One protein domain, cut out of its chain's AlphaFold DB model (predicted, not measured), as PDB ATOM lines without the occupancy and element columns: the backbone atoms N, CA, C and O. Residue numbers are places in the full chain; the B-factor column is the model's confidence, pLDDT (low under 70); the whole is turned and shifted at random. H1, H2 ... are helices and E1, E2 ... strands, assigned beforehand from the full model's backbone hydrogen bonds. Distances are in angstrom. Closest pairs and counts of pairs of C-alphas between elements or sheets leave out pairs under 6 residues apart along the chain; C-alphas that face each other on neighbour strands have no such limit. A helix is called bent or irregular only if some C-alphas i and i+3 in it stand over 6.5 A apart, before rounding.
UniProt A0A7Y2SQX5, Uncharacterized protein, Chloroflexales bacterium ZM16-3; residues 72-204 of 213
ATOM      1  N   GLY A  72     -15.473  37.174 -12.567       92.12
ATOM      2  CA  GLY A  72     -15.538  35.869 -13.203       92.12
ATOM      3  C   GLY A  72     -16.400  34.903 -12.417       92.12
ATOM      4  O   GLY A  72     -17.234  35.307 -11.605       92.12
ATOM      5  N   ARG A  73     -16.196  33.610 -12.657       94.81
ATOM      6  CA  ARG A  73     -16.841  32.552 -11.883       94.81
ATOM      7  C   ARG A  73     -15.802  31.761 -11.105       94.81
ATOM      8  O   ARG A  73     -14.685  31.547 -11.578       94.81
ATOM      9  N   VAL A  74     -16.184  31.312  -9.918       95.12
ATOM     10  CA  VAL A  74     -15.403  30.363  -9.122       95.12
ATOM     11  C   VAL A  74     -16.230  29.157  -8.761       95.12
ATOM     12  O   VAL A  74     -17.454  29.220  -8.678       95.12
ATOM     13  N   LYS A  75     -15.531  28.060  -8.515       94.94
ATOM     14  CA  LYS A  75     -16.097  26.814  -8.039       94.94
ATOM     15  C   LYS A  75     -15.302  26.349  -6.829       94.94
ATOM     16  O   LYS A  75     -14.094  26.130  -6.944       94.94
ATOM     17  N   ILE A  76     -15.971  26.210  -5.686       95.12
ATOM     18  CA  ILE A  76     -15.355  25.740  -4.440       95.12
ATOM     19  C   ILE A  76     -15.612  24.234  -4.314       95.12
ATOM     20  O   ILE A  76     -16.757  23.778  -4.290       95.12
ATOM     21  N   GLY A  77     -14.532  23.460  -4.303       92.38
ATOM     22  CA  GLY A  77     -14.561  22.012  -4.140       92.38
ATOM     23  C   GLY A  77     -14.860  21.585  -2.698       92.38
ATOM     24  O   GLY A  77     -14.910  22.423  -1.794       92.38
ATOM     25  N   PRO A  78     -15.056  20.279  -2.462       89.81
ATOM     26  CA  PRO A  78     -15.325  19.751  -1.130       89.81
ATOM     27  C   PRO A  78     -14.133  19.942  -0.184       89.81
ATOM     28  O   PRO A  78     -12.974  19.887  -0.605       89.81
ATOM     29  N   THR A  79     -14.445  20.113   1.099       88.00
ATOM     30  CA  THR A  79     -13.474  20.108   2.193       88.00
ATOM     31  C   THR A  79     -12.869  18.719   2.356       88.00
ATOM     32  O   THR A  79     -13.583  17.717   2.392       88.00
ATOM     33  N   GLN A  80     -11.554  18.667   2.511       85.00
ATOM     34  CA  GLN A  80     -10.793  17.481   2.869       85.00
ATOM     35  C   GLN A  80     -10.054  17.758   4.179       85.00
ATOM     36  O   GLN A  80      -9.520  18.847   4.394       85.00
ATOM     37  N   LYS A  81     -10.041  16.774   5.078       76.19
ATOM     38  CA  LYS A  81      -9.234  16.837   6.299       76.19
ATOM     39  C   LYS A  81      -7.838  16.313   5.977       76.19
ATOM     40  O   LYS A  81      -7.720  15.237   5.393       76.19
ATOM     41  N   THR A  82      -6.791  17.050   6.338       65.81
ATOM     42  CA  THR A  82      -5.414  16.566   6.173       65.81
ATOM     43  C   THR A  82      -5.179  15.375   7.106       65.81
ATOM     44  O   THR A  82      -5.339  15.532   8.313       65.81
ATOM     45  N   PRO A  83      -4.779  14.191   6.604       56.41
ATOM     46  CA  PRO A  83      -4.492  13.039   7.465       56.41
ATOM     47  C   PRO A  83      -3.194  13.184   8.278       56.41
ATOM     48  O   PRO A  83      -2.959  12.398   9.185       56.41
ATOM     49  N   ILE A  84      -2.329  14.132   7.899       56.97
ATOM     50  CA  ILE A  84      -0.932  14.259   8.351       56.97
ATOM     51  C   ILE A  84      -0.760  15.344   9.435       56.97
ATOM     52  O   ILE A  84       0.290  15.413  10.065       56.97
ATOM     53  N   ASP A  85      -1.771  16.184   9.675       55.00
ATOM     54  CA  ASP A  85      -1.666  17.313  10.600       55.00
ATOM     55  C   ASP A  85      -2.650  17.167  11.771       55.00
ATOM     56  O   ASP A  85      -3.858  17.357  11.618       55.00
ATOM     57  N   ASP A  86      -2.120  16.860  12.957       53.50
ATOM     58  CA  ASP A  86      -2.874  16.840  14.220       53.50
ATOM     59  C   ASP A  86      -3.408  18.237  14.613       53.50
ATOM     60  O   ASP A  86      -4.191  18.355  15.554       53.50
ATOM     61  N   ARG A  87      -3.028  19.307  13.893       56.19
ATOM     62  CA  ARG A  87      -3.470  20.695  14.142       56.19
ATOM     63  C   ARG A  87      -4.839  21.049  13.555       56.19
ATOM     64  O   ARG A  87      -5.241  22.204  13.625       56.19
ATOM     65  N   GLY A  88      -5.560  20.091  12.971       63.72
ATOM     66  CA  GLY A  88      -6.940  20.322  12.526       63.72
ATOM     67  C   GLY A  88      -7.074  21.171  11.257       63.72
ATOM     68  O   GLY A  88      -8.164  21.643  10.957       63.72
ATOM     69  N   THR A  89      -6.009  21.345  10.472       79.94
ATOM     70  CA  THR A  89      -6.085  22.096   9.212       79.94
ATOM     71  C   THR A  89      -6.958  21.376   8.176       79.94
ATOM     72  O   THR A  89      -6.677  20.238   7.775       79.94
ATOM     73  N   PHE A  90      -8.001  22.054   7.700       88.19
ATOM     74  CA  PHE A  90      -8.823  21.599   6.577       88.19
ATOM     75  C   PHE A  90      -8.392  22.296   5.292       88.19
ATOM     76  O   PHE A  90      -7.908  23.424   5.319       88.19
ATOM     77  N   TRP A  91      -8.592  21.654   4.148       90.50
ATOM     78  CA  TRP A  91      -8.257  22.248   2.857       90.50
ATOM     79  C   TRP A  91      -9.227  21.813   1.767       90.50
ATOM     80  O   TRP A  91     -10.012  20.881   1.927       90.50
ATOM     81  N   GLY A  92      -9.158  22.481   0.626       91.62
ATOM     82  CA  GLY A  92      -9.867  22.066  -0.573       91.62
ATOM     83  C   GLY A  92      -9.373  22.824  -1.793       91.62
ATOM     84  O   GLY A  92      -8.300  23.428  -1.781       91.62
ATOM     85  N   TRP A  93     -10.164  22.796  -2.863       93.56
ATOM     86  CA  TRP A  93      -9.803  23.412  -4.138       93.56
ATOM     87  C   TRP A  93     -10.722  24.577  -4.492       93.56
ATOM     88  O   TRP A  93     -11.938  24.465  -4.368       93.56
ATOM     89  N   VAL A  94     -10.155  25.666  -5.005       94.06
ATOM     90  CA  VAL A  94     -10.868  26.679  -5.788       94.06
ATOM     91  C   VAL A  94     -10.494  26.492  -7.253       94.06
ATOM     92  O   VAL A  94      -9.315  26.432  -7.606       94.06
ATOM     93  N   THR A  95     -11.501  26.403  -8.118       94.25
ATOM     94  CA  THR A  95     -11.323  26.520  -9.571       94.25
ATOM     95  C   THR A  95     -11.796  27.901  -9.996       94.25
ATOM     96  O   THR A  95     -12.910  28.293  -9.653       94.25
ATOM     97  N   PHE A  96     -10.960  28.625 -10.730       92.62
ATOM     98  CA  PHE A  96     -11.319  29.896 -11.351       92.62
ATOM     99  C   PHE A  96     -11.696  29.631 -12.808       92.62
ATOM    100  O   PHE A  96     -11.068  28.794 -13.454       92.62
ATOM    101  N   ASP A  97     -12.714  30.319 -13.315       90.12
ATOM    102  CA  ASP A  97     -13.152  30.233 -14.712       90.12
ATOM    103  C   ASP A  97     -12.186  30.994 -15.629       90.12
ATOM    104  O   ASP A  97     -12.467  32.083 -16.125       90.12
ATOM    105  N   LEU A  98     -10.982  30.445 -15.758       82.88
ATOM    106  CA  LEU A  98      -9.884  30.950 -16.565       82.88
ATOM    107  C   LEU A  98      -9.344  29.774 -17.375       82.88
ATOM    108  O   LEU A  98      -9.089  28.704 -16.816       82.88
ATOM    109  N   LEU A  99      -9.193  29.970 -18.688       70.19
ATOM    110  CA  LEU A  99      -8.705  28.933 -19.596       70.19
ATOM    111  C   LEU A  99      -7.362  28.385 -19.081       70.19
ATOM    112  O   LEU A  99      -6.460  29.159 -18.764       70.19
ATOM    113  N   ASP A 100      -7.267  27.061 -18.959       72.94
ATOM    114  CA  ASP A 100      -6.063  26.323 -18.551       72.94
ATOM    115  C   ASP A 100      -5.479  26.680 -17.167       72.94
ATOM    116  O   ASP A 100      -4.352  26.305 -16.834       72.94
ATOM    117  N   ALA A 101      -6.246  27.363 -16.309       76.81
ATOM    118  CA  ALA A 101      -5.805  27.678 -14.957       76.81
ATOM    119  C   ALA A 101      -5.835  26.430 -14.050       76.81
ATOM    120  O   ALA A 101      -6.893  25.809 -13.887       76.81
ATOM    121  N   PRO A 102      -4.721  26.074 -13.376       83.00
ATOM    122  CA  PRO A 102      -4.750  25.011 -12.385       83.00
ATOM    123  C   PRO A 102      -5.639  25.411 -11.203       83.00
ATOM    124  O   PRO A 102      -5.694  26.579 -10.801       83.00
ATOM    125  N   ARG A 103      -6.302  24.414 -10.606       88.94
ATOM    126  CA  ARG A 103      -7.009  24.592  -9.332       88.94
ATOM    127  C   ARG A 103      -6.018  25.065  -8.271       88.94
ATOM    128  O   ARG A 103      -4.865  24.638  -8.255       88.94
ATOM    129  N   ARG A 104      -6.471  25.930  -7.373       91.44
ATOM    130  CA  ARG A 104      -5.659  26.460  -6.274       91.44
ATOM    131  C   ARG A 104      -6.182  25.945  -4.944       91.44
ATOM    132  O   ARG A 104      -7.389  25.775  -4.786       91.44
ATOM    133  N   THR A 105      -5.286  25.691  -4.005       91.44
ATOM    134  CA  THR A 105      -5.651  25.234  -2.665       91.44
ATOM    135  C   THR A 105      -6.180  26.389  -1.826       91.44
ATOM    136  O   THR A 105      -5.629  27.488  -1.860       91.44
ATOM    137  N   TRP A 106      -7.231  26.130  -1.062       91.62
ATOM    138  CA  TRP A 106      -7.636  26.959   0.072       91.62
ATOM    139  C   TRP A 106      -7.434  26.181   1.371       91.62
ATOM    140  O   TRP A 106      -7.386  24.949   1.337       91.62
ATOM    141  N   GLY A 107      -7.332  26.897   2.490       91.25
ATOM    142  CA  GLY A 107      -7.094  26.325   3.813       91.25
ATOM    143  C   GLY A 107      -8.024  26.905   4.876       91.25
ATOM    144  O   GLY A 107      -8.452  28.057   4.787       91.25
ATOM    145  N   ILE A 108      -8.340  26.098   5.882       92.25
ATOM    146  CA  ILE A 108      -9.018  26.506   7.106       92.25
ATOM    147  C   ILE A 108      -8.158  26.090   8.298       92.25
ATOM    148  O   ILE A 108      -7.854  24.909   8.468       92.25
ATOM    149  N   LEU A 109      -7.804  27.073   9.123       90.00
ATOM    150  CA  LEU A 109      -7.148  26.876  10.408       90.00
ATOM    151  C   LEU A 109      -8.218  26.635  11.476       90.00
ATOM    152  O   LEU A 109      -9.132  27.457  11.628       90.00
ATOM    153  N   ASP A 110      -8.085  25.546  12.232       87.69
ATOM    154  CA  ASP A 110      -8.983  25.195  13.339       87.69
ATOM    155  C   ASP A 110      -8.694  26.054  14.581       87.69
ATOM    156  O   ASP A 110      -8.145  25.622  15.594       87.69
ATOM    157  N   THR A 111      -9.002  27.341  14.457       89.12
ATOM    158  CA  THR A 111      -8.908  28.353  15.511       89.12
ATOM    159  C   THR A 111     -10.298  28.871  15.875       89.12
ATOM    160  O   THR A 111     -11.280  28.613  15.181       89.12
ATOM    161  N   ASN A 112     -10.401  29.663  16.948       88.75
ATOM    162  CA  ASN A 112     -11.636  30.368  17.295       88.75
ATOM    163  C   ASN A 112     -11.400  31.894  17.348       88.75
ATOM    164  O   ASN A 112     -10.740  32.362  18.279       88.75
ATOM    165  N   PRO A 113     -11.913  32.685  16.384       92.50
ATOM    166  CA  PRO A 113     -12.710  32.272  15.223       92.50
ATOM    167  C   PRO A 113     -11.888  31.482  14.194       92.50
ATOM    168  O   PRO A 113     -10.657  31.535  14.212       92.50
ATOM    169  N   VAL A 114     -12.566  30.780  13.282       92.38
ATOM    170  CA  VAL A 114     -11.917  29.956  12.250       92.38
ATOM    171  C   VAL A 114     -11.074  30.827  11.317       92.38
ATOM    172  O   VAL A 114     -11.553  31.848  10.817       92.38
ATOM    173  N   GLY A 115      -9.823  30.435  11.073       94.25
ATOM    174  CA  GLY A 115      -8.936  31.126  10.138       94.25
ATOM    175  C   GLY A 115      -9.153  30.652   8.709       94.25
ATOM    176  O   GLY A 115      -9.205  29.452   8.474       94.25
ATOM    177  N   VAL A 116      -9.271  31.570   7.749       94.69
ATOM    178  CA  VAL A 116      -9.531  31.236   6.339       94.69
ATOM    179  C   VAL A 116      -8.394  31.728   5.457       94.69
ATOM    180  O   VAL A 116      -8.156  32.935   5.337       94.69
ATOM    181  N   GLU A 117      -7.724  30.792   4.801       92.31
ATOM    182  CA  GLU A 117      -6.722  31.052   3.779       92.31
ATOM    183  C   GLU A 117      -7.337  30.916   2.390       92.31
ATOM    184  O   GLU A 117      -7.871  29.876   2.003       92.31
ATOM    185  N   THR A 118      -7.239  31.989   1.616       91.81
ATOM    186  CA  THR A 118      -7.852  32.078   0.293       91.81
ATOM    187  C   THR A 118      -6.786  32.092  -0.793       91.81
ATOM    188  O   THR A 118      -5.872  32.922  -0.722       91.81
ATOM    189  N   PRO A 119      -6.919  31.275  -1.846       90.25
ATOM    190  CA  PRO A 119      -6.082  31.419  -3.018       90.25
ATOM    191  C   PRO A 119      -6.490  32.648  -3.823       90.25
ATOM    192  O   PRO A 119      -7.627  33.112  -3.750       90.25
ATOM    193  N   TYR A 120      -5.575  33.111  -4.666       84.88
ATOM    194  CA  TYR A 120      -5.864  34.097  -5.700       84.88
ATOM    195  C   TYR A 120      -5.927  33.430  -7.082       84.88
ATOM    196  O   TYR A 120      -5.308  32.373  -7.282       84.88
ATOM    197  N   PRO A 121      -6.648  34.033  -8.044       84.81
ATOM    198  CA  PRO A 121      -6.554  33.638  -9.442       84.81
ATOM    199  C   PRO A 121      -5.096  33.708  -9.927       84.81
ATOM    200  O   PRO A 121      -4.302  34.491  -9.401       84.81
ATOM    201  N   PRO A 122      -4.710  32.918 -10.946       78.00
ATOM    202  CA  PRO A 122      -3.441  33.130 -11.632       78.00
ATOM    203  C   PRO A 122      -3.278  34.591 -12.076       78.00
ATOM    204  O   PRO A 122      -4.247  35.216 -12.499       78.00
ATOM    205  N   ASN A 123      -2.046  35.103 -12.014       75.62
ATOM    206  CA  ASN A 123      -1.656  36.467 -12.403       75.62
ATOM    207  C   ASN A 123      -2.178  37.609 -11.509       75.62
ATOM    208  O   ASN A 123      -1.886  38.767 -11.794       75.62
ATOM    209  N   GLU A 124      -2.881  37.311 -10.415       79.38
ATOM    210  CA  GLU A 124      -3.195  38.310  -9.389       79.38
ATOM    211  C   GLU A 124      -2.027  38.489  -8.408       79.38
ATOM    212  O   GLU A 124      -1.524  37.523  -7.827       79.38
ATOM    213  N   GLU A 125      -1.600  39.739  -8.201       66.38
ATOM    214  CA  GLU A 125      -0.566  40.082  -7.219       66.38
ATOM    215  C   GLU A 125      -1.118  39.967  -5.787       66.38
ATOM    216  O   GLU A 125      -2.022  40.699  -5.366       66.38
ATOM    217  N   GLN A 126      -0.532  39.068  -4.994       63.94
ATOM    218  CA  GLN A 126      -0.858  38.935  -3.576       63.94
ATOM    219  C   GLN A 126      -0.141  40.008  -2.740       63.94
ATOM    220  O   GLN A 126       0.984  40.379  -3.073       63.94
ATOM    221  N   PRO A 127      -0.721  40.474  -1.618       65.06
ATOM    222  CA  PRO A 127      -2.052  40.184  -1.072       65.06
ATOM    223  C   PRO A 127      -3.091  41.274  -1.418       65.06
ATOM    224  O   PRO A 127      -3.991  41.546  -0.624       65.06
ATOM    225  N   ALA A 128      -2.929  41.982  -2.537       72.19
ATOM    226  CA  ALA A 128      -3.406  43.359  -2.613       72.19
ATOM    227  C   ALA A 128      -4.885  43.521  -3.029       72.19
ATOM    228  O   ALA A 128      -5.493  44.545  -2.709       72.19
ATOM    229  N   ASN A 129      -5.496  42.520  -3.673       89.25
ATOM    230  CA  ASN A 129      -6.930  42.533  -3.989       89.25
ATOM    231  C   ASN A 129      -7.767  42.011  -2.799       89.25
ATOM    232  O   ASN A 129      -8.328  40.912  -2.817       89.25
ATOM    233  N   LEU A 130      -7.815  42.808  -1.725       92.69
ATOM    234  CA  LEU A 130      -8.508  42.461  -0.480       92.69
ATOM    235  C   LEU A 130     -10.017  42.172  -0.661       92.69
ATOM    236  O   LEU A 130     -10.490  41.216  -0.045       92.69
ATOM    237  N   PRO A 131     -10.788  42.900  -1.497       94.69
ATOM    238  CA  PRO A 131     -12.189  42.555  -1.753       94.69
ATOM    239  C   PRO A 131     -12.374  41.157  -2.329       94.69
ATOM    240  O   PRO A 131     -13.222  40.408  -1.844       94.69
ATOM    241  N   LEU A 132     -11.548  40.774  -3.310       94.00
ATOM    242  CA  LEU A 132     -11.593  39.425  -3.866       94.00
ATOM    243  C   LEU A 132     -11.337  38.387  -2.773       94.00
ATOM    244  O   LEU A 132     -12.073  37.413  -2.650       94.00
ATOM    245  N   ARG A 133     -10.327  38.639  -1.937       93.50
ATOM    246  CA  ARG A 133      -9.980  37.784  -0.803       93.50
ATOM    247  C   ARG A 133     -11.159  37.578   0.152       93.50
ATOM    248  O   ARG A 133     -11.424  36.457   0.565       93.50
ATOM    249  N   LEU A 134     -11.878  38.648   0.485       95.12
ATOM    250  CA  LEU A 134     -13.034  38.599   1.385       95.12
ATOM    251  C   LEU A 134     -14.195  37.805   0.787       95.12
ATOM    252  O   LEU A 134     -14.768  36.957   1.471       95.12
ATOM    253  N   VAL A 135     -14.506  38.032  -0.491       95.25
ATOM    254  CA  VAL A 135     -15.557  37.287  -1.199       95.25
ATOM    255  C   VAL A 135     -15.211  35.799  -1.273       95.25
ATOM    256  O   VAL A 135     -16.050  34.958  -0.957       95.25
ATOM    257  N   LEU A 136     -13.966  35.453  -1.619       95.25
ATOM    258  CA  LEU A 136     -13.521  34.059  -1.660       95.25
ATOM    259  C   LEU A 136     -13.569  33.403  -0.278       95.25
ATOM    260  O   LEU A 136     -14.041  32.274  -0.168       95.25
ATOM    261  N   ALA A 137     -13.137  34.105   0.774       95.69
ATOM    262  CA  ALA A 137     -13.182  33.585   2.138       95.69
ATOM    263  C   ALA A 137     -14.617  33.285   2.576       95.69
ATOM    264  O   ALA A 137     -14.882  32.218   3.123       95.69
ATOM    265  N   HIS A 138     -15.549  34.190   2.278       95.31
ATOM    266  CA  HIS A 138     -16.958  33.995   2.590       95.31
ATOM    267  C   HIS A 138     -17.531  32.751   1.892       95.31
ATOM    268  O   HIS A 138     -18.181  31.931   2.537       95.31
ATOM    269  N   LEU A 139     -17.223  32.554   0.606       95.50
ATOM    270  CA  LEU A 139     -17.651  31.365  -0.140       95.50
ATOM    271  C   LEU A 139     -17.011  30.073   0.381       95.50
ATOM    272  O   LEU A 139     -17.674  29.040   0.434       95.50
ATOM    273  N   ILE A 140     -15.740  30.120   0.784       95.38
ATOM    274  CA  ILE A 140     -15.050  28.976   1.393       95.38
ATOM    275  C   ILE A 140     -15.703  28.601   2.725       95.38
ATOM    276  O   ILE A 140     -15.962  27.425   2.954       95.38
ATOM    277  N   VAL A 141     -16.033  29.577   3.575       94.44
ATOM    278  CA  VAL A 141     -16.718  29.326   4.853       94.44
ATOM    279  C   VAL A 141     -18.119  28.771   4.631       94.44
ATOM    280  O   VAL A 141     -18.481  27.785   5.271       94.44
ATOM    281  N   ALA A 142     -18.882  29.347   3.699       93.94
ATOM    282  CA  ALA A 142     -20.196  28.831   3.330       93.94
ATOM    283  C   ALA A 142     -20.094  27.379   2.834       93.94
ATOM    284  O   ALA A 142     -20.882  26.523   3.231       93.94
ATOM    285  N   ARG A 143     -19.074  27.054   2.025       93.56
ATOM    286  CA  ARG A 143     -18.834  25.674   1.580       93.56
ATOM    287  C   ARG A 143     -18.434  24.758   2.733       93.56
ATOM    288  O   ARG A 143     -18.931  23.641   2.804       93.56
ATOM    289  N   PHE A 144     -17.557  25.216   3.622       92.06
ATOM    290  CA  PHE A 144     -17.103  24.457   4.787       92.06
ATOM    291  C   PHE A 144     -18.249  24.104   5.739       92.06
ATOM    292  O   PHE A 144     -18.225  23.047   6.358       92.06
ATOM    293  N   ARG A 145     -19.267  24.965   5.817       91.50
ATOM    294  CA  ARG A 145     -20.489  24.765   6.609       91.50
ATOM    295  C   ARG A 145     -21.621  24.073   5.854       91.50
ATOM    296  O   ARG A 145     -22.736  24.015   6.360       91.50
ATOM    297  N   ASP A 146     -21.350  23.592   4.643       92.31
ATOM    298  CA  ASP A 146     -22.343  22.983   3.759       92.31
ATOM    299  C   ASP A 146     -23.552  23.887   3.428       92.31
ATOM    300  O   ASP A 146     -24.614  23.404   3.049       92.31
ATOM    301  N   GLU A 147     -23.380  25.212   3.496       94.12
ATOM    302  CA  GLU A 147     -24.405  26.209   3.145       94.12
ATOM    303  C   GLU A 147     -24.559  26.369   1.622       94.12
ATOM    304  O   GLU A 147     -25.611  26.786   1.135       94.12
ATOM    305  N   ILE A 148     -23.518  26.019   0.857       93.75
ATOM    306  CA  ILE A 148     -23.546  25.984  -0.611       93.75
ATOM    307  C   ILE A 148     -23.132  24.604  -1.143       93.75
ATOM    308  O   ILE A 148     -22.236  23.976  -0.563       93.75
ATOM    309  N   PRO A 149     -23.719  24.124  -2.259       92.31
ATOM    310  CA  PRO A 149     -23.340  22.842  -2.842       92.31
ATOM    311  C   PRO A 149     -21.880  22.841  -3.326       92.31
ATOM    312  O   PRO A 149     -21.398  23.860  -3.838       92.31
ATOM    313  N   PRO A 150     -21.166  21.706  -3.214       89.31
ATOM    314  CA  PRO A 150     -19.840  21.582  -3.800       89.31
ATOM    315  C   PRO A 150     -19.910  21.730  -5.318       89.31
ATOM    316  O   PRO A 150     -20.933  21.462  -5.949       89.31
ATOM    317  N   ASP A 151     -18.792  22.138  -5.910       87.75
ATOM    318  CA  ASP A 151     -18.604  22.122  -7.359       87.75
ATOM    319  C   ASP A 151     -19.640  22.936  -8.170       87.75
ATOM    320  O   ASP A 151     -19.825  22.720  -9.368       87.75
ATOM    321  N   THR A 152     -20.250  23.944  -7.545       93.31
ATOM    322  CA  THR A 152     -21.148  24.893  -8.213       93.31
ATOM    323  C   THR A 152     -20.396  26.147  -8.647       93.31
ATOM    324  O   THR A 152     -19.642  26.733  -7.868       93.31
ATOM    325  N   TRP A 153     -20.604  26.570  -9.896       95.12
ATOM    326  CA  TRP A 153     -20.063  27.828 -10.409       95.12
ATOM    327  C   TRP A 153     -20.844  29.019  -9.858       95.12
ATOM    328  O   TRP A 153     -22.052  29.121 -10.060       95.12
ATOM    329  N   MET A 154     -20.140  29.948  -9.221       96.06
ATOM    330  CA  MET A 154     -20.700  31.170  -8.651       96.06
ATOM    331  C   MET A 154     -20.012  32.383  -9.257       96.06
ATOM    332  O   MET A 154     -18.784  32.416  -9.341       96.06
ATOM    333  N   ALA A 155     -20.800  33.370  -9.680       95.50
ATOM    334  CA  ALA A 155     -20.274  34.645 -10.143       95.50
ATOM    335  C   ALA A 155     -19.715  35.447  -8.964       95.50
ATOM    336  O   ALA A 155     -20.312  35.498  -7.889       95.50
ATOM    337  N   VAL A 156     -18.567  36.073  -9.179       94.81
ATOM    338  CA  VAL A 156     -17.819  36.801  -8.159       94.81
ATOM    339  C   VAL A 156     -17.111  37.988  -8.800       94.81
ATOM    340  O   VAL A 156     -16.621  37.906  -9.927       94.81
ATOM    341  N   THR A 157     -17.052  39.097  -8.070       94.25
ATOM    342  CA  THR A 157     -16.339  40.306  -8.483       94.25
ATOM    343  C   THR A 157     -15.544  40.871  -7.316       94.25
ATOM    344  O   THR A 157     -15.943  40.748  -6.159       94.25
ATOM    345  N   SER A 158     -14.411  41.487  -7.632       94.19
ATOM    346  CA  SER A 158     -13.601  42.256  -6.695       94.19
ATOM    347  C   SER A 158     -13.969  43.740  -6.660       94.19
ATOM    348  O   SER A 158     -13.310  44.516  -5.968       94.19
ATOM    349  N   LEU A 159     -14.970  44.157  -7.443       96.19
ATOM    350  CA  LEU A 159     -15.468  45.523  -7.435       96.19
ATOM    351  C   LEU A 159     -16.263  45.790  -6.160       96.19
ATOM    352  O   LEU A 159     -17.146  45.022  -5.785       96.19
ATOM    353  N   VAL A 160     -15.972  46.921  -5.528       97.25
ATOM    354  CA  VAL A 160     -16.712  47.404  -4.363       97.25
ATOM    355  C   VAL A 160     -17.492  48.641  -4.769       97.25
ATOM    356  O   VAL A 160     -16.897  49.630  -5.195       97.25
ATOM    357  N   ALA A 161     -18.816  48.603  -4.634       97.31
ATOM    358  CA  ALA A 161     -19.644  49.784  -4.847       97.31
ATOM    359  C   ALA A 161     -19.233  50.910  -3.878       97.31
ATOM    360  O   ALA A 161     -18.905  50.653  -2.715       97.31
ATOM    361  N   SER A 162     -19.219  52.156  -4.355       97.25
ATOM    362  CA  SER A 162     -18.723  53.315  -3.592       97.25
ATOM    363  C   SER A 162     -19.433  53.503  -2.250       97.25
ATOM    364  O   SER A 162     -18.798  53.833  -1.250       97.25
ATOM    365  N   ASP A 163     -20.735  53.237  -2.206       97.25
ATOM    366  CA  ASP A 163     -21.566  53.299  -1.002       97.25
ATOM    367  C   ASP A 163     -21.323  52.125  -0.030       97.25
ATOM    368  O   ASP A 163     -21.645  52.223   1.152       97.25
ATOM    369  N   GLN A 164     -20.706  51.034  -0.493       97.38
ATOM    370  CA  GLN A 164     -20.384  49.856   0.316       97.38
ATOM    371  C   GLN A 164     -18.946  49.857   0.856       97.38
ATOM    372  O   GLN A 164     -18.612  48.996   1.672       97.38
ATOM    373  N   LEU A 165     -18.089  50.814   0.471       97.44
ATOM    374  CA  LEU A 165     -16.675  50.847   0.881       97.44
ATOM    375  C   LEU A 165     -16.490  50.737   2.403       97.44
ATOM    376  O   LEU A 165     -15.667  49.956   2.874       97.44
ATOM    377  N   ALA A 166     -17.265  51.495   3.186       96.94
ATOM    378  CA  ALA A 166     -17.144  51.492   4.646       96.94
ATOM    379  C   ALA A 166     -17.579  50.161   5.275       96.94
ATOM    380  O   ALA A 166     -16.988  49.736   6.268       96.94
ATOM    381  N   ARG A 167     -18.579  49.503   4.677       95.69
ATOM    382  CA  ARG A 167     -19.056  48.185   5.095       95.69
ATOM    383  C   ARG A 167     -18.026  47.106   4.770       95.69
ATOM    384  O   ARG A 167     -17.727  46.280   5.623       95.69
ATOM    385  N   VAL A 168     -17.459  47.142   3.562       96.12
ATOM    386  CA  VAL A 168     -16.467  46.155   3.116       96.12
ATOM    387  C   VAL A 168     -15.152  46.294   3.885       96.12
ATOM    388  O   VAL A 168     -14.599  45.285   4.320       96.12
ATOM    389  N   PHE A 169     -14.682  47.529   4.098       96.31
ATOM    390  CA  PHE A 169     -13.435  47.852   4.799       96.31
ATOM    391  C   PHE A 169     -13.703  48.439   6.189       96.31
ATOM    392  O   PHE A 169     -13.539  49.641   6.451       96.31
ATOM    393  N   SER A 170     -14.121  47.560   7.092       96.19
ATOM    394  CA  SER A 170     -14.418  47.885   8.485       96.19
ATOM    395  C   SER A 170     -13.193  48.416   9.248       96.19
ATOM    396  O   SER A 170     -12.068  47.946   9.048       96.19
ATOM    397  N   ARG A 171     -13.416  49.384  10.146       95.81
ATOM    398  CA  ARG A 171     -12.390  49.988  11.022       95.81
ATOM    399  C   ARG A 171     -11.996  49.073  12.172       95.81
ATOM    400  O   ARG A 171     -10.902  49.198  12.705       95.81
ATOM    401  N   THR A 172     -12.888  48.171  12.568       95.62
ATOM    402  CA  THR A 172     -12.677  47.271  13.703       95.62
ATOM    403  C   THR A 172     -13.064  45.838  13.354       95.62
ATOM    404  O   THR A 172     -13.850  45.587  12.438       95.62
ATOM    405  N   HIS A 173     -12.547  44.878  14.124       92.44
ATOM    406  CA  HIS A 173     -12.972  43.475  14.024       92.44
ATOM    407  C   HIS A 173     -14.449  43.282  14.382       92.44
ATOM    408  O   HIS A 173     -15.091  42.393  13.837       92.44
ATOM    409  N   GLN A 174     -14.998  44.119  15.266       94.25
ATOM    410  CA  GLN A 174     -16.409  44.056  15.646       94.25
ATOM    411  C   GLN A 174     -17.323  44.473  14.486       94.25
ATOM    412  O   GLN A 174     -18.291  43.782  14.189       94.25
ATOM    413  N   GLU A 175     -16.995  45.561  13.787       95.25
ATOM    414  CA  GLU A 175     -17.715  45.980  12.576       95.25
ATOM    415  C   GLU A 175     -17.632  44.918  11.467       95.25
ATOM    416  O   GLU A 175     -18.632  44.620  10.807       95.25
ATOM    417  N   ALA A 176     -16.452  44.310  11.295       93.62
ATOM    418  CA  ALA A 176     -16.268  43.217  10.346       93.62
ATOM    419  C   ALA A 176     -17.139  42.008  10.720       93.62
ATOM    420  O   ALA A 176     -17.802  41.443   9.854       93.62
ATOM    421  N   ALA A 177     -17.208  41.655  12.006       93.06
ATOM    422  CA  ALA A 177     -18.047  40.567  12.497       93.06
ATOM    423  C   ALA A 177     -19.547  40.807  12.247       93.06
ATOM    424  O   ALA A 177     -20.269  39.860  11.952       93.06
ATOM    425  N   THR A 178     -20.018  42.056  12.295       94.06
ATOM    426  CA  THR A 178     -21.403  42.401  11.923       94.06
ATOM    427  C   THR A 178     -21.665  42.208  10.426       94.06
ATOM    428  O   THR A 178     -22.764  41.826  10.035       94.06
ATOM    429  N   THR A 179     -20.665  42.462   9.578       92.19
ATOM    430  CA  THR A 179     -20.807  42.373   8.113       92.19
ATOM    431  C   THR A 179     -20.660  40.945   7.594       92.19
ATOM    432  O   THR A 179     -21.418  40.530   6.720       92.19
ATOM    433  N   TYR A 180     -19.685  40.205   8.121       91.25
ATOM    434  CA  TYR A 180     -19.247  38.909   7.595       91.25
ATOM    435  C   TYR A 180     -19.549  37.727   8.529       91.25
ATOM    436  O   TYR A 180     -19.354  36.573   8.142       91.25
ATOM    437  N   GLY A 181     -20.030  38.001   9.743       92.25
ATOM    438  CA  GLY A 181     -20.161  37.034  10.830       92.25
ATOM    439  C   GLY A 181     -18.918  36.991  11.725       92.25
ATOM    440  O   GLY A 181     -17.798  37.234  11.285       92.25
ATOM    441  N   SER A 182     -19.104  36.656  13.004       93.31
ATOM    442  CA  SER A 182     -18.022  36.572  14.002       93.31
ATOM    443  C   SER A 182     -17.253  35.250  13.984       93.31
ATOM    444  O   SER A 182     -16.220  35.131  14.633       93.31
ATOM    445  N   ALA A 183     -17.764  34.248  13.274       93.31
ATOM    446  CA  ALA A 183     -17.292  32.872  13.375       93.31
ATOM    447  C   ALA A 183     -16.096  32.543  12.458       93.31
ATOM    448  O   ALA A 183     -15.635  31.404  12.452       93.31
ATOM    449  N   TRP A 184     -15.590  33.509  11.690       95.06
ATOM    450  CA  TRP A 184     -14.383  33.340  10.881       95.06
ATOM    451  C   TRP A 184     -13.593  34.647  10.745       95.06
ATOM    452  O   TRP A 184     -14.117  35.739  10.973       95.06
ATOM    453  N   ARG A 185     -12.319  34.535  10.365       95.25
ATOM    454  CA  ARG A 185     -11.453  35.656   9.985       95.25
ATOM    455  C   ARG A 185     -10.467  35.220   8.903       95.25
ATOM    456  O   ARG A 185     -10.092  34.057   8.835       95.25
ATOM    457  N   LEU A 186     -10.014  36.156   8.071       94.31
ATOM    458  CA  LEU A 186      -8.891  35.908   7.164       94.31
ATOM    459  C   LEU A 186      -7.647  35.466   7.951       94.31
ATOM    460  O   LEU A 186      -7.314  36.075   8.966       94.31
ATOM    461  N   ALA A 187      -6.952  34.446   7.457       92.06
ATOM    462  CA  ALA A 187      -5.663  33.990   7.969       92.06
ATOM    463  C   ALA A 187      -4.512  34.504   7.092       92.06
ATOM    464  O   ALA A 187      -4.666  34.650   5.882       92.06
ATOM    465  N   MET A 188      -3.377  34.821   7.710       85.19
ATOM    466  CA  MET A 188      -2.127  35.286   7.108       85.19
ATOM    467  C   MET A 188      -1.027  34.275   7.456       85.19
ATOM    468  O   MET A 188      -0.352  34.430   8.474       85.19
ATOM    469  N   GLY A 189      -0.878  33.237   6.629       84.19
ATOM    470  CA  GLY A 189      -0.107  32.051   7.006       84.19
ATOM    471  C   GLY A 189      -0.750  31.375   8.217       84.19
ATOM    472  O   GLY A 189      -1.968  31.400   8.375       84.19
ATOM    473  N   ASP A 190       0.070  30.905   9.153       83.81
ATOM    474  CA  ASP A 190      -0.371  30.128  10.322       83.81
ATOM    475  C   ASP A 190      -1.077  30.953  11.423       83.81
ATOM    476  O   ASP A 190      -1.141  30.548  12.585       83.81
ATOM    477  N   SER A 191      -1.553  32.163  11.130       89.19
ATOM    478  CA  SER A 191      -2.147  33.062  12.124       89.19
ATOM    479  C   SER A 191      -3.317  33.855  11.568       89.19
ATOM    480  O   SER A 191      -3.365  34.203  10.391       89.19
ATOM    481  N   LEU A 192      -4.263  34.208  12.436       92.31
ATOM    482  CA  LEU A 192      -5.349  35.111  12.070       92.31
ATOM    483  C   LEU A 192      -4.807  36.501  11.718       92.31
ATOM    484  O   LEU A 192      -3.889  37.011  12.360       92.31
ATOM    485  N   MET A 193      -5.428  37.153  10.736       92.94
ATOM    486  CA  MET A 193      -5.159  38.551  10.423       92.94
ATOM    487  C   MET A 193      -5.419  39.407  11.672       92.94
ATOM    488  O   MET A 193      -6.551  39.523  12.153       92.94
ATOM    489  N   ALA A 194      -4.349  39.983  12.215       91.69
ATOM    490  CA  ALA A 194      -4.414  40.795  13.425       91.69
ATOM    491  C   ALA A 194      -5.013  42.182  13.153       91.69
ATOM    492  O   ALA A 194      -5.774  42.701  13.968       91.69
ATOM    493  N   ALA A 195      -4.699  42.762  11.993       91.25
ATOM    494  CA  ALA A 195      -5.155  44.085  11.592       91.25
ATOM    495  C   ALA A 195      -6.652  44.084  11.207       91.25
ATOM    496  O   ALA A 195      -7.117  43.130  10.574       91.25
ATOM    497  N   PRO A 196      -7.419  45.136  11.541       94.75
ATOM    498  CA  PRO A 196      -8.724  45.393  10.933       94.75
ATOM    499  C   PRO A 196      -8.639  45.516   9.404       94.75
ATOM    500  O   PRO A 196      -7.581  45.801   8.844       94.75
ATOM    501  N   LEU A 197      -9.769  45.354   8.705       95.69
ATOM    502  CA  LEU A 197      -9.797  45.317   7.233       95.69
ATOM    503  C   LEU A 197      -9.306  46.611   6.577       95.69
ATOM    504  O   LEU A 197      -8.733  46.580   5.492       95.69
ATOM    505  N   ARG A 198      -9.510  47.748   7.234       95.06
ATOM    506  CA  ARG A 198      -9.055  49.055   6.758       95.06
ATOM    507  C   ARG A 198      -7.541  49.243   6.876       95.06
ATOM    508  O   ARG A 198      -6.923  49.768   5.955       95.06
ATOM    509  N   ASP A 199      -6.944  48.740   7.950       95.19
ATOM    510  CA  ASP A 199      -5.488  48.689   8.109       95.19
ATOM    511  C   ASP A 199      -4.886  47.702   7.109       95.19
ATOM    512  O   ASP A 199      -3.923  48.024   6.416       95.19
ATOM    513  N   ALA A 200      -5.501  46.523   6.964       93.81
ATOM    514  CA  ALA A 200      -5.093  45.519   5.989       93.81
ATOM    515  C   ALA A 200      -5.151  46.051   4.548       93.81
ATOM    516  O   ALA A 200      -4.257  45.753   3.755       93.81
ATOM    517  N   LEU A 201      -6.156  46.873   4.216       94.56
ATOM    518  CA  LEU A 201      -6.230  47.584   2.941       94.56
ATOM    519  C   LEU A 201      -5.010  48.494   2.756       94.56
ATOM    520  O   LEU A 201      -4.308  48.367   1.757       94.56
ATOM    521  N   CYS A 202      -4.725  49.383   3.712       95.00
ATOM    522  CA  CYS A 202      -3.587  50.301   3.617       95.00
ATOM    523  C   CYS A 202      -2.245  49.563   3.504       95.00
ATOM    524  O   CYS A 202      -1.438  49.889   2.632       95.00
ATOM    525  N   ILE A 203      -2.035  48.528   4.321       92.31
ATOM    526  CA  ILE A 203      -0.831  47.684   4.286       92.31
ATOM    527  C   ILE A 203      -0.705  46.986   2.924       92.31
ATOM    528  O   ILE A 203       0.362  47.016   2.315       92.31
ATOM    529  N   GLY A 204      -1.794  46.416   2.392       90.31
ATOM    530  CA  GLY A 204      -1.813  45.781   1.066       90.31
ATOM    531  C   GLY A 204      -1.562  46.757  -0.092       90.31
ATOM    532  O   GLY A 204      -1.087  46.371  -1.164       90.31
TER     533      GLY A 204
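Overview. This is residues 72 to 204 of the 213 residues of an uncharacterized protein of Chloroflexales bacterium ZM16-3 (UniProt A0A7Y2SQX5). A six-stranded sheet, curled like part of a barrel, wraps round one long helix, H1, which makes the core. Three short helices, H2, H3 and H4, form a loose group off the sheet, close to Leu 130, Pro 131 and His 138 of H1. The printed part has 133 residues with four named helices and six named strands, in the order E1 E2 E3 E4 H1 E5 H2 H3 E6 H4; the class is mixed, helices and strands. The sheet is mixed too, in the order E5 E1 E2 E3 E4 E6, with E4 and E6 parallel and the other neighbours antiparallel. The whole is compact and rounded, with a radius of gyration of the C-alphas of 14.4 A and spans of 38 by 36 by 27 A.

Arrangement. The strongly twisted sheet begins at one edge with E5, residues 153 to 157, antiparallel to E1, residues 72 to 76; N 74 and O 154 are 2.9 A apart, within hydrogen-bond range. E1 forms a hairpin with E2, residues 90 to 96, where N 75 and O 95 are 2.9 A apart. E2 forms a hairpin with E3, residues 104 to 109, where N 94 and O 104 are 2.8 A apart. The pairing of E2 is staggered: its residues 90 to 94 pair with E3 and 94 to 96 with E1. E3 forms a hairpin with E4, residues 114 to 117, where N 109 and O 115 are 2.8 A apart. E1 to E4 are a meander, each strand the antiparallel neighbour of the one before. At the other edge E6, residues 184 to 186, is parallel to E4 at 32 degrees, with N 185 and O 114 at 2.8 A. The sheet curls round H1, residues 130 to 144, which is on one face of it, giving two layers, a helix and a sheet. The closest C-alphas of H1 and E4 are those of Ala 137 and Val 116, 6.0 A apart; those of H1 and E5 are Leu 132 and Thr 157, 6.7 A apart. H4, residues 197 to 204, only just touches H1, with 3 pairs of C-alphas within 8 A, through residue 130 of H1 alone; the closest are those of Leu 130 and Leu 201, 6.6 A apart. H2, residues 162 to 168, touches H3, residues 173 to 180, at a steep tilt of 63 degrees, opposite ways; the closest C-alphas are those of Arg 167 and Thr 179, 6.8 A apart. H1, H3 and H4 have every O i to N i+4 pair within hydrogen-bond range; H2 has 1 of 3, and 2 of 4 O i to N i+3 pairs.

Along the chain. E1 begins at C-alpha 72, (-15.538, 35.869, -13.203), and spans 13.4 A. E2 is 19.9 A long, E3 16.8 A, E4 10.0 A, E5 13.2 A and E6 7.1 A. H1 runs 20.6 A from C-alpha 130 at (-8.508, 42.461, -0.480). H2, H3 and H4 each measure 10.1 A, and H4 ends at C-alpha 204, (-1.813, 45.781, 1.066). H2 is irregular: C-alphas 163 and 166 are 7.4 A apart.

Size, cuts and confidence. The two C-alphas farthest apart are those of Ile 84 and Asp 163, 45.1 A. The printed part has no cut. The links E1 to E2, residues 77 to 89, and E4 to H1, residues 118 to 129, are long; in the first, residues 80 to 81 pair antiparallel with residues 90 to 91 of E2. The mean pLDDT of the printed part is 89.1, and residues 82 to 88 and 125 to 127 are under 70.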